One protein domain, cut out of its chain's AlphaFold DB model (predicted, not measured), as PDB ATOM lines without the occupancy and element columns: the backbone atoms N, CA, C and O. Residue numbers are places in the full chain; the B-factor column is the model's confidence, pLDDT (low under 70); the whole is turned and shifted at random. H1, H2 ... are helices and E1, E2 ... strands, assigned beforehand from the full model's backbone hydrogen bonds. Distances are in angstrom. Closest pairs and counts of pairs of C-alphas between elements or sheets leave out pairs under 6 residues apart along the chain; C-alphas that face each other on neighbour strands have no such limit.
ATOM      1  N   ASP A   4      13.519  24.981   7.451       84.62
ATOM      2  CA  ASP A   4      14.758  25.675   7.835       84.62
ATOM      3  C   ASP A   4      14.590  27.204   7.839       84.62
ATOM      4  O   ASP A   4      15.035  27.888   8.763       84.62
ATOM      5  N   GLU A   5      13.888  27.751   6.841       87.25
ATOM      6  CA  GLU A   5      13.593  29.181   6.763       87.25
ATOM      7  C   GLU A   5      12.671  29.619   7.908       87.25
ATOM      8  O   GLU A   5      12.888  30.681   8.497       87.25
ATOM      9  N   ARG A   6      11.655  28.812   8.249       87.12
ATOM     10  CA  ARG A   6      10.771  29.089   9.394       87.12
ATOM     11  C   ARG A   6      11.551  29.081  10.704       87.12
ATOM     12  O   ARG A   6      11.366  29.984  11.517       87.12
ATOM     13  N   ASP A   7      12.441  28.116  10.899       89.56
ATOM     14  CA  ASP A   7      13.256  28.032  12.112       89.56
ATOM     15  C   ASP A   7      14.240  29.195  12.209       89.56
ATOM     16  O   ASP A   7      14.384  29.799  13.274       89.56
ATOM     17  N   ARG A   8      14.859  29.589  11.089       88.00
ATOM     18  CA  ARG A   8      15.707  30.785  11.033       88.00
ATOM     19  C   ARG A   8      14.914  32.056  11.334       88.00
ATOM     20  O   ARG A   8      15.393  32.885  12.103       88.00
ATOM     21  N   ALA A   9      13.695  32.186  10.809       89.56
ATOM     22  CA  ALA A   9      12.819  33.316  11.110       89.56
ATOM     23  C   ALA A   9      12.488  33.407  12.612       89.56
ATOM     24  O   ALA A   9      12.507  34.496  13.181       89.56
ATOM     25  N   ARG A  10      12.249  32.273  13.288       92.00
ATOM     26  CA  ARG A  10      11.975  32.240  14.740       92.00
ATOM     27  C   ARG A  10      13.166  32.662  15.608       92.00
ATOM     28  O   ARG A  10      12.952  33.054  16.749       92.00
ATOM     29  N   ARG A  11      14.401  32.587  15.098       93.31
ATOM     30  CA  ARG A  11      15.615  32.970  15.847       93.31
ATOM     31  C   ARG A  11      15.832  34.483  15.926       93.31
ATOM     32  O   ARG A  11      16.632  34.928  16.746       93.31
ATOM     33  N   PHE A  12      15.148  35.278  15.101       90.00
ATOM     34  CA  PHE A  12      15.217  36.733  15.206       90.00
ATOM     35  C   PHE A  12      14.537  37.205  16.493       90.00
ATOM     36  O   PHE A  12      13.359  36.943  16.719       90.00
ATOM     37  N   ARG A  13      15.286  37.938  17.322       92.50
ATOM     38  CA  ARG A  13      14.768  38.550  18.558       92.50
ATOM     39  C   ARG A  13      13.924  39.794  18.284       92.50
ATOM     40  O   ARG A  13      13.036  40.119  19.061       92.50
ATOM     41  N   VAL A  14      14.221  40.492  17.190       93.94
ATOM     42  CA  VAL A  14      13.565  41.739  16.798       93.94
ATOM     43  C   VAL A  14      12.527  41.443  15.720       93.94
ATOM     44  O   VAL A  14      12.848  40.917  14.654       93.94
ATOM     45  N   GLU A  15      11.275  41.828  15.974       92.75
ATOM     46  CA  GLU A  15      10.154  41.561  15.061       92.75
ATOM     47  C   GLU A  15      10.346  42.194  13.678       92.75
ATOM     48  O   GLU A  15       9.934  41.641  12.657       92.75
ATOM     49  N   LYS A  16      10.981  43.370  13.630       92.56
ATOM     50  CA  LYS A  16      11.297  44.056  12.372       92.56
ATOM     51  C   LYS A  16      12.201  43.190  11.487       92.56
ATOM     52  O   LYS A  16      11.874  42.973  10.325       92.56
ATOM     53  N   ASP A  17      13.268  42.630  12.051       90.94
ATOM     54  CA  ASP A  17      14.226  41.803  11.310       90.94
ATOM     55  C   ASP A  17      13.624  40.462  10.894       90.94
ATOM     56  O   ASP A  17      13.842  40.003   9.772       90.94
ATOM     57  N   ARG A  18      12.761  39.885  11.743       93.50
ATOM     58  CA  ARG A  18      11.973  38.700  11.385       93.50
ATOM     59  C   ARG A  18      11.104  38.947  10.151       93.50
ATOM     60  O   ARG A  18      11.123  38.146   9.218       93.50
ATOM     61  N   ARG A  19      10.354  40.058  10.130       93.38
ATOM     62  CA  ARG A  19       9.489  40.428   8.997       93.38
ATOM     63  C   ARG A  19      10.294  40.699   7.729       93.38
ATOM     64  O   ARG A  19       9.926  40.182   6.678       93.38
ATOM     65  N   ARG A  20      11.406  41.437   7.837       92.75
ATOM     66  CA  ARG A  20      12.337  41.691   6.721       92.75
ATOM     67  C   ARG A  20      12.851  40.382   6.123       92.75
ATOM     68  O   ARG A  20      12.761  40.188   4.915       92.75
ATOM     69  N   PHE A  21      13.302  39.450   6.967       92.31
ATOM     70  CA  PHE A  21      13.762  38.134   6.522       92.31
ATOM     71  C   PHE A  21      12.656  37.355   5.798       92.31
ATOM     72  O   PHE A  21      12.879  36.860   4.696       92.31
ATOM     73  N   ILE A  22      11.454  37.271   6.378       94.06
ATOM     74  CA  ILE A  22      10.316  36.568   5.766       94.06
ATOM     75  C   ILE A  22       9.967  37.170   4.399       94.06
ATOM     76  O   ILE A  22       9.830  36.426   3.428       94.06
ATOM     77  N   ALA A  23       9.867  38.500   4.307       94.75
ATOM     78  CA  ALA A  23       9.540  39.198   3.066       94.75
ATOM     79  C   ALA A  23      10.601  38.955   1.983       94.75
ATOM     80  O   ALA A  23      10.266  38.564   0.866       94.75
ATOM     81  N   ALA A  24      11.881  39.096   2.335       94.06
ATOM     82  CA  ALA A  24      12.995  38.859   1.424       94.06
ATOM     83  C   ALA A  24      13.025  37.406   0.912       94.06
ATOM     84  O   ALA A  24      13.218  37.165  -0.280       94.06
ATOM     85  N   ARG A  25      12.759  36.421   1.785       93.88
ATOM     86  CA  ARG A  25      12.671  35.004   1.389       93.88
ATOM     87  C   ARG A  25      11.456  34.709   0.518       93.88
ATOM     88  O   ARG A  25      11.585  33.956  -0.444       93.88
ATOM     89  N   ALA A  26      10.297  35.289   0.821       94.75
ATOM     90  CA  ALA A  26       9.104  35.135  -0.007       94.75
ATOM     91  C   ALA A  26       9.320  35.717  -1.415       94.75
ATOM     92  O   ALA A  26       9.000  35.053  -2.403       94.75
ATOM     93  N   ALA A  27       9.931  36.903  -1.507       96.38
ATOM     94  CA  ALA A  27      10.287  37.531  -2.778       96.38
ATOM     95  C   ALA A  27      11.280  36.671  -3.573       96.38
ATOM     96  O   ALA A  27      11.032  36.368  -4.737       96.38
ATOM     97  N   LEU A  28      12.350  36.194  -2.927       95.62
ATOM     98  CA  LEU A  28      13.339  35.327  -3.566       95.62
ATOM     99  C   LEU A  28      12.711  34.056  -4.143       95.62
ATOM    100  O   LEU A  28      12.950  33.729  -5.303       95.62
ATOM    101  N   ARG A  29      11.881  33.355  -3.362       95.19
ATOM    102  CA  ARG A  29      11.187  32.145  -3.831       95.19
ATOM    103  C   ARG A  29      10.242  32.440  -4.988       95.19
ATOM    104  O   ARG A  29      10.129  31.616  -5.884       95.19
ATOM    105  N   SER A  30       9.587  33.598  -4.978       96.12
ATOM    106  CA  SER A  30       8.678  33.992  -6.057       96.12
ATOM    107  C   SER A  30       9.431  34.239  -7.361       96.12
ATOM    108  O   SER A  30       9.113  33.620  -8.369       96.12
ATOM    109  N   ILE A  31      10.494  35.046  -7.310       95.44
ATOM    110  CA  ILE A  31      11.314  35.382  -8.481       95.44
ATOM    111  C   ILE A  31      12.004  34.134  -9.046       95.44
ATOM    112  O   ILE A  31      11.977  33.888 -10.249       95.44
ATOM    113  N   VAL A  32      12.629  33.328  -8.184       93.88
ATOM    114  CA  VAL A  32      13.331  32.115  -8.621       93.88
ATOM    115  C   VAL A  32      12.341  31.063  -9.121       93.88
ATOM    116  O   VAL A  32      12.598  30.445 -10.150       93.88
ATOM    117  N   GLY A  33      11.205  30.890  -8.435       93.25
ATOM    118  CA  GLY A  33      10.142  29.964  -8.829       93.25
ATOM    119  C   GLY A  33       9.594  30.269 -10.219       93.25
ATOM    120  O   GLY A  33       9.530  29.373 -11.058       93.25
ATOM    121  N   GLU A  34       9.316  31.544 -10.502       93.00
ATOM    122  CA  GLU A  34       8.902  32.010 -11.830       93.00
ATOM    123  C   GLU A  34       9.938  31.653 -12.908       93.00
ATOM    124  O   GLU A  34       9.593  31.074 -13.937       93.00
ATOM    125  N   ARG A  35      11.229  31.902 -12.645       91.69
ATOM    126  CA  ARG A  35      12.324  31.588 -13.583       91.69
ATOM    127  C   ARG A  35      12.478  30.093 -13.863       91.69
ATOM    128  O   ARG A  35      12.790  29.695 -14.988       91.69
ATOM    129  N   ILE A  36      12.264  29.243 -12.860       91.25
ATOM    130  CA  ILE A  36      12.399  27.787 -13.014       91.25
ATOM    131  C   ILE A  36      11.072  27.069 -13.299       91.25
ATOM    132  O   ILE A  36      11.079  25.861 -13.525       91.25
ATOM    133  N   GLY A  37       9.957  27.802 -13.373       91.00
ATOM    134  CA  GLY A  37       8.636  27.266 -13.699       91.00
ATOM    135  C   GLY A  37       8.020  26.396 -12.600       91.00
ATOM    136  O   GLY A  37       7.318  25.440 -12.916       91.00
ATOM    137  N   VAL A  38       8.289  26.696 -11.325       92.19
ATOM    138  CA  VAL A  38       7.704  25.986 -10.170       92.19
ATOM    139  C   VAL A  38       7.045  26.970  -9.208       92.19
ATOM    140  O   VAL A  38       7.391  28.153  -9.175       92.19
ATOM    141  N   ALA A  39       6.103  26.498  -8.390       93.81
ATOM    142  CA  ALA A  39       5.480  27.364  -7.399       93.81
ATOM    143  C   ALA A  39       6.513  27.817  -6.344       93.81
ATOM    144  O   ALA A  39       7.415  27.053  -5.988       93.81
ATOM    145  N   PRO A  40       6.373  29.016  -5.744       93.38
ATOM    146  CA  PRO A  40       7.322  29.511  -4.740       93.38
ATOM    147  C   PRO A  40       7.473  28.574  -3.528       93.38
ATOM    148  O   PRO A  40       8.510  28.553  -2.862       93.38
ATOM    149  N   ALA A  41       6.434  27.799  -3.206       92.12
ATOM    150  CA  ALA A  41       6.478  26.800  -2.143       92.12
ATOM    151  C   ALA A  41       7.466  25.663  -2.454       92.12
ATOM    152  O   ALA A  41       8.177  25.240  -1.543       92.12
ATOM    153  N   ASP A  42       7.594  25.289  -3.728       92.06
ATOM    154  CA  ASP A  42       8.337  24.117  -4.204       92.06
ATOM    155  C   ASP A  42       9.804  24.424  -4.541       92.06
ATOM    156  O   ASP A  42      10.581  23.524  -4.847       92.06
ATOM    157  N   VAL A  43      10.223  25.692  -4.460       91.94
ATOM    158  CA  VAL A  43      11.624  26.081  -4.682       91.94
ATOM    159  C   VAL A  43      12.526  25.492  -3.592       91.94
ATOM    160  O   VAL A  43      12.527  25.942  -2.445       91.94
ATOM    161  N   ALA A  44      13.335  24.500  -3.938       90.88
ATOM    162  CA  ALA A  44      14.268  23.879  -3.007       90.88
ATOM    163  C   ALA A  44      15.630  24.593  -3.023       90.88
ATOM    164  O   ALA A  44      16.269  24.727  -4.073       90.88
ATOM    165  N   PHE A  45      16.068  25.066  -1.852       90.88
ATOM    166  CA  PHE A  45      17.381  25.684  -1.671       90.88
ATOM    167  C   PHE A  45      18.289  24.778  -0.847       90.88
ATOM    168  O   PHE A  45      17.884  24.290   0.205       90.88
ATOM    169  N   ARG A  46      19.549  24.669  -1.263       88.38
ATOM    170  CA  ARG A  46      20.643  24.112  -0.462       88.38
ATOM    171  C   ARG A  46      21.591  25.222  -0.018       88.38
ATOM    172  O   ARG A  46      21.669  26.270  -0.656       88.38
ATOM    173  N   TYR A  47      22.328  24.989   1.062       84.44
ATOM    174  CA  TYR A  47      23.295  25.951   1.593       84.44
ATOM    175  C   TYR A  47      24.677  25.316   1.643       84.44
ATOM    176  O   TYR A  47      24.860  24.264   2.254       84.44
ATOM    177  N   GLY A  48      25.650  25.964   1.004       76.19
ATOM    178  CA  GLY A  48      27.055  25.582   1.119       76.19
ATOM    179  C   GLY A  48      27.670  26.000   2.458       76.19
ATOM    180  O   GLY A  48      27.040  26.672   3.278       76.19
ATOM    181  N   SER A  49      28.952  25.682   2.645       71.38
ATOM    182  CA  SER A  49      29.734  26.017   3.850       71.38
ATOM    183  C   SER A  49      29.761  27.514   4.191       71.38
ATOM    184  O   SER A  49      29.939  27.882   5.347       71.38
ATOM    185  N   ARG A  50      29.550  28.380   3.194       71.44
ATOM    186  CA  ARG A  50      29.527  29.845   3.333       71.44
ATOM    187  C   ARG A  50      28.120  30.438   3.461       71.44
ATOM    188  O   ARG A  50      27.962  31.652   3.458       71.44
ATOM    189  N   GLY A  51      27.083  29.603   3.553       76.06
ATOM    190  CA  GLY A  51      25.707  30.039   3.814       76.06
ATOM    191  C   GLY A  51      24.984  30.730   2.648       76.06
ATOM    192  O   GLY A  51      23.831  31.129   2.825       76.06
ATOM    193  N   LYS A  52      25.611  30.850   1.465       82.62
ATOM    194  CA  LYS A  52      24.948  31.291   0.224       82.62
ATOM    195  C   LYS A  52      23.903  30.235  -0.183       82.62
ATOM    196  O   LYS A  52      24.271  29.065  -0.307       82.62
ATOM    197  N   PRO A  53      22.616  30.607  -0.334       87.00
ATOM    198  CA  PRO A  53      21.601  29.704  -0.859       87.00
ATOM    199  C   PRO A  53      21.830  29.452  -2.352       87.00
ATOM    200  O   PRO A  53      22.083  30.384  -3.112       87.00
ATOM    201  N   GLU A  54      21.691  28.199  -2.764       88.19
ATOM    202  CA  GLU A  54      21.768  27.742  -4.152       88.19
ATOM    203  C   GLU A  54      20.553  26.861  -4.460       88.19
ATOM    204  O   GLU A  54      19.961  26.284  -3.547       88.19
ATOM    205  N   LEU A  55      20.174  26.728  -5.733       89.69
ATOM    206  CA  LEU A  55      19.151  25.755  -6.124       89.69
ATOM    207  C   LEU A  55      19.638  24.328  -5.835       89.69
ATOM    208  O   LEU A  55      20.770  23.962  -6.166       89.69
ATOM    209  N   GLU A  56      18.777  23.523  -5.212       85.81
ATOM    210  CA  GLU A  56      19.063  22.109  -4.942       85.81
ATOM    211  C   GLU A  56      19.015  21.276  -6.230       85.81
ATOM    212  O   GLU A  56      19.906  20.467  -6.485       85.81
ATOM    213  N   HIS A  57      18.033  21.540  -7.094       73.94
ATOM    214  CA  HIS A  57      17.893  20.872  -8.384       73.94
ATOM    215  C   HIS A  57      18.461  21.740  -9.511       73.94
ATOM    216  O   HIS A  57      17.842  22.701  -9.960       73.94
ATOM    217  N   ALA A  58      19.655  21.375  -9.978       61.75
ATOM    218  CA  ALA A  58      20.431  22.101 -10.985       61.75
ATOM    219  C   ALA A  58      19.987  21.856 -12.443       61.75
ATOM    220  O   ALA A  58      20.744  22.153 -13.363       61.75
ATOM    221  N   SER A  59      18.785  21.312 -12.687       61.72
ATOM    222  CA  SER A  59      18.304  21.052 -14.058       61.72
ATOM    223  C   SER A  59      18.132  22.331 -14.889       61.72
ATOM    224  O   SER A  59      18.024  22.260 -16.109       61.72
ATOM    225  N   ARG A  60      18.146  23.504 -14.239       64.19
ATOM    226  CA  ARG A  60      18.267  24.823 -14.867       64.19
ATOM    227  C   ARG A  60      19.452  25.576 -14.268       64.19
ATOM    228  O   ARG A  60      19.658  25.547 -13.056       64.19
ATOM    229  N   ALA A  61      20.196  26.283 -15.114       80.88
ATOM    230  CA  ALA A  61      21.449  26.952 -14.760       80.88
ATOM    231  C   ALA A  61      21.276  28.262 -13.956       80.88
ATOM    232  O   ALA A  61      22.249  28.981 -13.743       80.88
ATOM    233  N   VAL A  62      20.063  28.553 -13.462       90.88
ATOM    234  CA  VAL A  62      19.735  29.821 -12.799       90.88
ATOM    235  C   VAL A  62      20.636  30.044 -11.583       90.88
ATOM    236  O   VAL A  62      20.665  29.255 -10.630       90.88
ATOM    237  N   ARG A  63      21.348  31.166 -11.602       92.94
ATOM    238  CA  ARG A  63      22.148  31.695 -10.502       92.94
ATOM    239  C   ARG A  63      21.445  32.892  -9.899       92.94
ATOM    240  O   ARG A  63      20.826  33.690 -10.596       92.94
ATOM    241  N   PHE A  64      21.548  33.034  -8.587       95.19
ATOM    242  CA  PHE A  64      20.976  34.176  -7.900       95.19
ATOM    243  C   PHE A  64      21.818  34.580  -6.697       95.19
ATOM    244  O   PHE A  64      22.589  33.797  -6.133       95.19
ATOM    245  N   ASN A  65      21.640  35.827  -6.287       95.88
ATOM    246  CA  ASN A  65      22.179  36.346  -5.048       95.88
ATOM    247  C   ASN A  65      21.215  37.370  -4.454       95.88
ATOM    248  O   ASN A  65      20.422  37.986  -5.162       95.88
ATOM    249  N   LEU A  66      21.263  37.517  -3.138       95.38
ATOM    250  CA  LEU A  66      20.410  38.421  -2.386       95.38
ATOM    251  C   LEU A  66      21.283  39.184  -1.399       95.38
ATOM    252  O   LEU A  66      22.125  38.588  -0.724       95.38
ATOM    253  N   SER A  67      21.030  40.482  -1.282       95.69
ATOM    254  CA  SER A  67      21.555  41.310  -0.204       95.69
ATOM    255  C   SER A  67      20.448  42.182   0.370       95.69
ATOM    256  O   SER A  67      19.465  42.490  -0.307       95.69
ATOM    257  N   HIS A  68      20.586  42.549   1.636       94.62
ATOM    258  CA  HIS A  68      19.650  43.429   2.310       94.62
ATOM    259  C   HIS A  68      20.403  44.381   3.231       94.62
ATOM    260  O   HIS A  68      21.348  43.984   3.908       94.62
ATOM    261  N   SER A  69      19.922  45.612   3.318       95.69
ATOM    262  CA  SER A  69      20.386  46.591   4.293       95.69
ATOM    263  C   SER A  69      19.186  47.405   4.737       95.69
ATOM    264  O   SER A  69      18.404  47.902   3.925       95.69
ATOM    265  N   GLU A  70      18.987  47.467   6.050       93.25
ATOM    266  CA  GLU A  70      17.783  48.020   6.662       93.25
ATOM    267  C   GLU A  70      16.478  47.480   6.046       93.25
ATOM    268  O   GLU A  70      16.199  46.285   6.117       93.25
ATOM    269  N   ASP A  71      15.638  48.365   5.507       92.25
ATOM    270  CA  ASP A  71      14.328  48.047   4.936       92.25
ATOM    271  C   ASP A  71      14.388  47.715   3.437       92.25
ATOM    272  O   ASP A  71      13.348  47.499   2.816       92.25
ATOM    273  N   LEU A  72      15.590  47.652   2.853       95.69
ATOM    274  CA  LEU A  72      15.791  47.382   1.435       95.69
ATOM    275  C   LEU A  72      16.407  45.997   1.214       95.69
ATOM    276  O   LEU A  72      17.373  45.613   1.869       95.69
ATOM    277  N   CYS A  73      15.862  45.268   0.243       95.94
ATOM    278  CA  CYS A  73      16.387  43.998  -0.243       95.94
ATOM    279  C   CYS A  73      16.581  44.091  -1.756       95.94
ATOM    280  O   CYS A  73      15.683  44.543  -2.467       95.94
ATOM    281  N   VAL A  74      17.725  43.623  -2.247       97.69
ATOM    282  CA  VAL A  74      18.019  43.507  -3.676       97.69
ATOM    283  C   VAL A  74      18.282  42.041  -3.996       97.69
ATOM    284  O   VAL A  74      19.004  41.355  -3.272       97.69
ATOM    285  N   ILE A  75      17.666  41.558  -5.073       97.56
ATOM    286  CA  ILE A  75      17.811  40.190  -5.570       97.56
ATOM    287  C   ILE A  75      18.311  40.282  -7.005       97.56
ATOM    288  O   ILE A  75      17.676  40.916  -7.845       97.56
ATOM    289  N   ALA A  76      19.442  39.643  -7.275       97.12
ATOM    290  CA  ALA A  76      19.983  39.493  -8.613       97.12
ATOM    291  C   ALA A  76      19.792  38.051  -9.079       97.12
ATOM    292  O   ALA A  76      19.989  37.117  -8.300       97.12
ATOM    293  N   VAL A  77      19.409  37.881 -10.343       95.50
ATOM    294  CA  VAL A  77      19.179  36.577 -10.970       95.50
ATOM    295  C   VAL A  77      19.774  36.592 -12.371       95.50
ATOM    296  O   VAL A  77      19.590  37.563 -13.103       95.50
ATOM    297  N   HIS A  78      20.465  35.518 -12.728       94.31
ATOM    298  CA  HIS A  78      21.020  35.276 -14.053       94.31
ATOM    299  C   HIS A  78      20.727  33.834 -14.468       94.31
ATOM    300  O   HIS A  78      20.639  32.958 -13.609       94.31
ATOM    301  N   ASP A  79      20.586  33.572 -15.763       89.69
ATOM    302  CA  ASP A  79      20.151  32.253 -16.233       89.69
ATOM    303  C   ASP A  79      21.268  31.198 -16.226       89.69
ATOM    304  O   ASP A  79      20.959  30.014 -16.168       89.69
ATOM    305  N   ASP A  80      22.537  31.613 -16.257       88.81
ATOM    306  CA  ASP A  80      23.705  30.727 -16.390       88.81
ATOM    307  C   ASP A  80      25.035  31.257 -15.799       88.81
ATOM    308  O   ASP A  80      25.990  30.490 -15.654       88.81
ATOM    309  N   ARG A  81      25.134  32.539 -15.424       92.25
ATOM    310  CA  ARG A  81      26.384  33.161 -14.949       92.25
ATOM    311  C   ARG A  81      26.364  33.401 -13.456       92.25
ATOM    312  O   ARG A  81      25.339  33.763 -12.887       92.25
ATOM    313  N   GLU A  82      27.524  33.255 -12.820       94.00
ATOM    314  CA  GLU A  82      27.655  33.621 -11.414       94.00
ATOM    315  C   GLU A  82      27.331  35.100 -11.229       94.00
ATOM    316  O   GLU A  82      27.825  35.965 -11.953       94.00
ATOM    317  N   VAL A  83      26.481  35.367 -10.245       95.94
ATOM    318  CA  VAL A  83      25.993  36.701  -9.934       95.94
ATOM    319  C   VAL A  83      26.115  36.947  -8.441       95.94
ATOM    320  O   VAL A  83      25.863  36.060  -7.620       95.94
ATOM    321  N   GLY A  84      26.516  38.163  -8.096       96.56
ATOM    322  CA  GLY A  84      26.562  38.666  -6.737       96.56
ATOM    323  C   GLY A  84      26.001  40.076  -6.681       96.56
ATOM    324  O   GLY A  84      26.160  40.860  -7.616       96.56
ATOM    325  N   VAL A  85      25.295  40.385  -5.601       98.06
ATOM    326  CA  VAL A  85      24.715  41.703  -5.382       98.06
ATOM    327  C   VAL A  85      24.966  42.127  -3.953       98.06
ATOM    328  O   VAL A  85      24.927  41.310  -3.032       98.06
ATOM    329  N   ASP A  86      25.205  43.413  -3.766       98.12
ATOM    330  CA  ASP A  86      25.269  44.007  -2.448       98.12
ATOM    331  C   ASP A  86      24.501  45.321  -2.389       98.12
ATOM    332  O   ASP A  86      24.334  45.995  -3.404       98.12
TER     333      ASP A  86
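What this domain is: This is residues 4 to 86 of the 192 residues of the protein "ACPS domain-containing protein" of Acidobacteria bacterium 13_1_40CM_65_14 (UniProt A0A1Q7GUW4). The long helix H2 lies over one face of a hairpin of two long strands, E3 and E4, and E5 runs beside E3 at the end of the printed part. Short helix H1 folds back beside residues 18 to 25 of H2, and E1 and E2 make a second, small hairpin near E3. The printed part has 83 residues, with two named helices and five named strands in the order H1 H2 E1 E2 E3 E4 E5. The class is mixed, helices and strands; E1 - E2 and E3 - E4 are two antiparallel sheets of two strands, and E5 pairs with no named strand. The whole is compact, with a radius of gyration of the C-alphas of 12.8 A, and spans 37 by 25 by 25 A.

How they stand to each other: Start with the hairpin of E3, residues 63 to 69, and E4, residues 72 to 78, antiparallel at 168 degrees. Look there for N 65 and O 76, 2.9 A apart, and N 74 and O 67, 2.8 A apart, both within hydrogen-bond range. Next find H2, residues 15 to 36; its closest C-alphas to E4 are those of Ala 24 and Cys 73, 6.4 A apart, and to E3 those of Leu 28 and Leu 66, 7.8 A apart. H1, residues 4 to 10, touches H2 with residues 18 to 25 of H2 alone, and the C-alphas of Ala 9 and Arg 18 come closest at 5.5 A. H1 and H2 form a helical hairpin, at a shallow tilt of 22 degrees, opposite ways. In both helices every O i to N i+4 pair is within hydrogen-bond range. E5, residues 83 to 86, comes closest to E3 at the C-alphas of Ser 67 and Asp 86, 5.1 A apart. E1, residues 45 to 47, and E2, residues 53 to 55, form an antiparallel hairpin at 134 degrees, with N 46 and O 54 within hydrogen-bond range at 2.8 A. The closest C-alphas of E2 and E3 are those of Glu 54 and Phe 64, 7.5 A apart. H1 and E3 are apart, and so are H2 and E5.

Where its parts are: Find C-alpha 63 at (22.148, 31.695, -10.502); from there E3 runs 21.1 A to C-alpha 69, and E4 runs 20.3 A. H2 starts at C-alpha 15, (10.154, 41.561, 15.061), and covers 31.4 A. H1 spans 9.9 A, E1 6.8 A and E2 7.0 A. E5 spans 10.5 A and ends at C-alpha 86, (25.269, 44.007, -2.448).

The domain as a whole: The C-alphas of Val 14 and Ser 59 are the two farthest apart, at 37.5 A. The printed part has no cut, and no link is long. Mean pLDDT of the printed part is 90.2; look at residues 58 to 60, the three under 70.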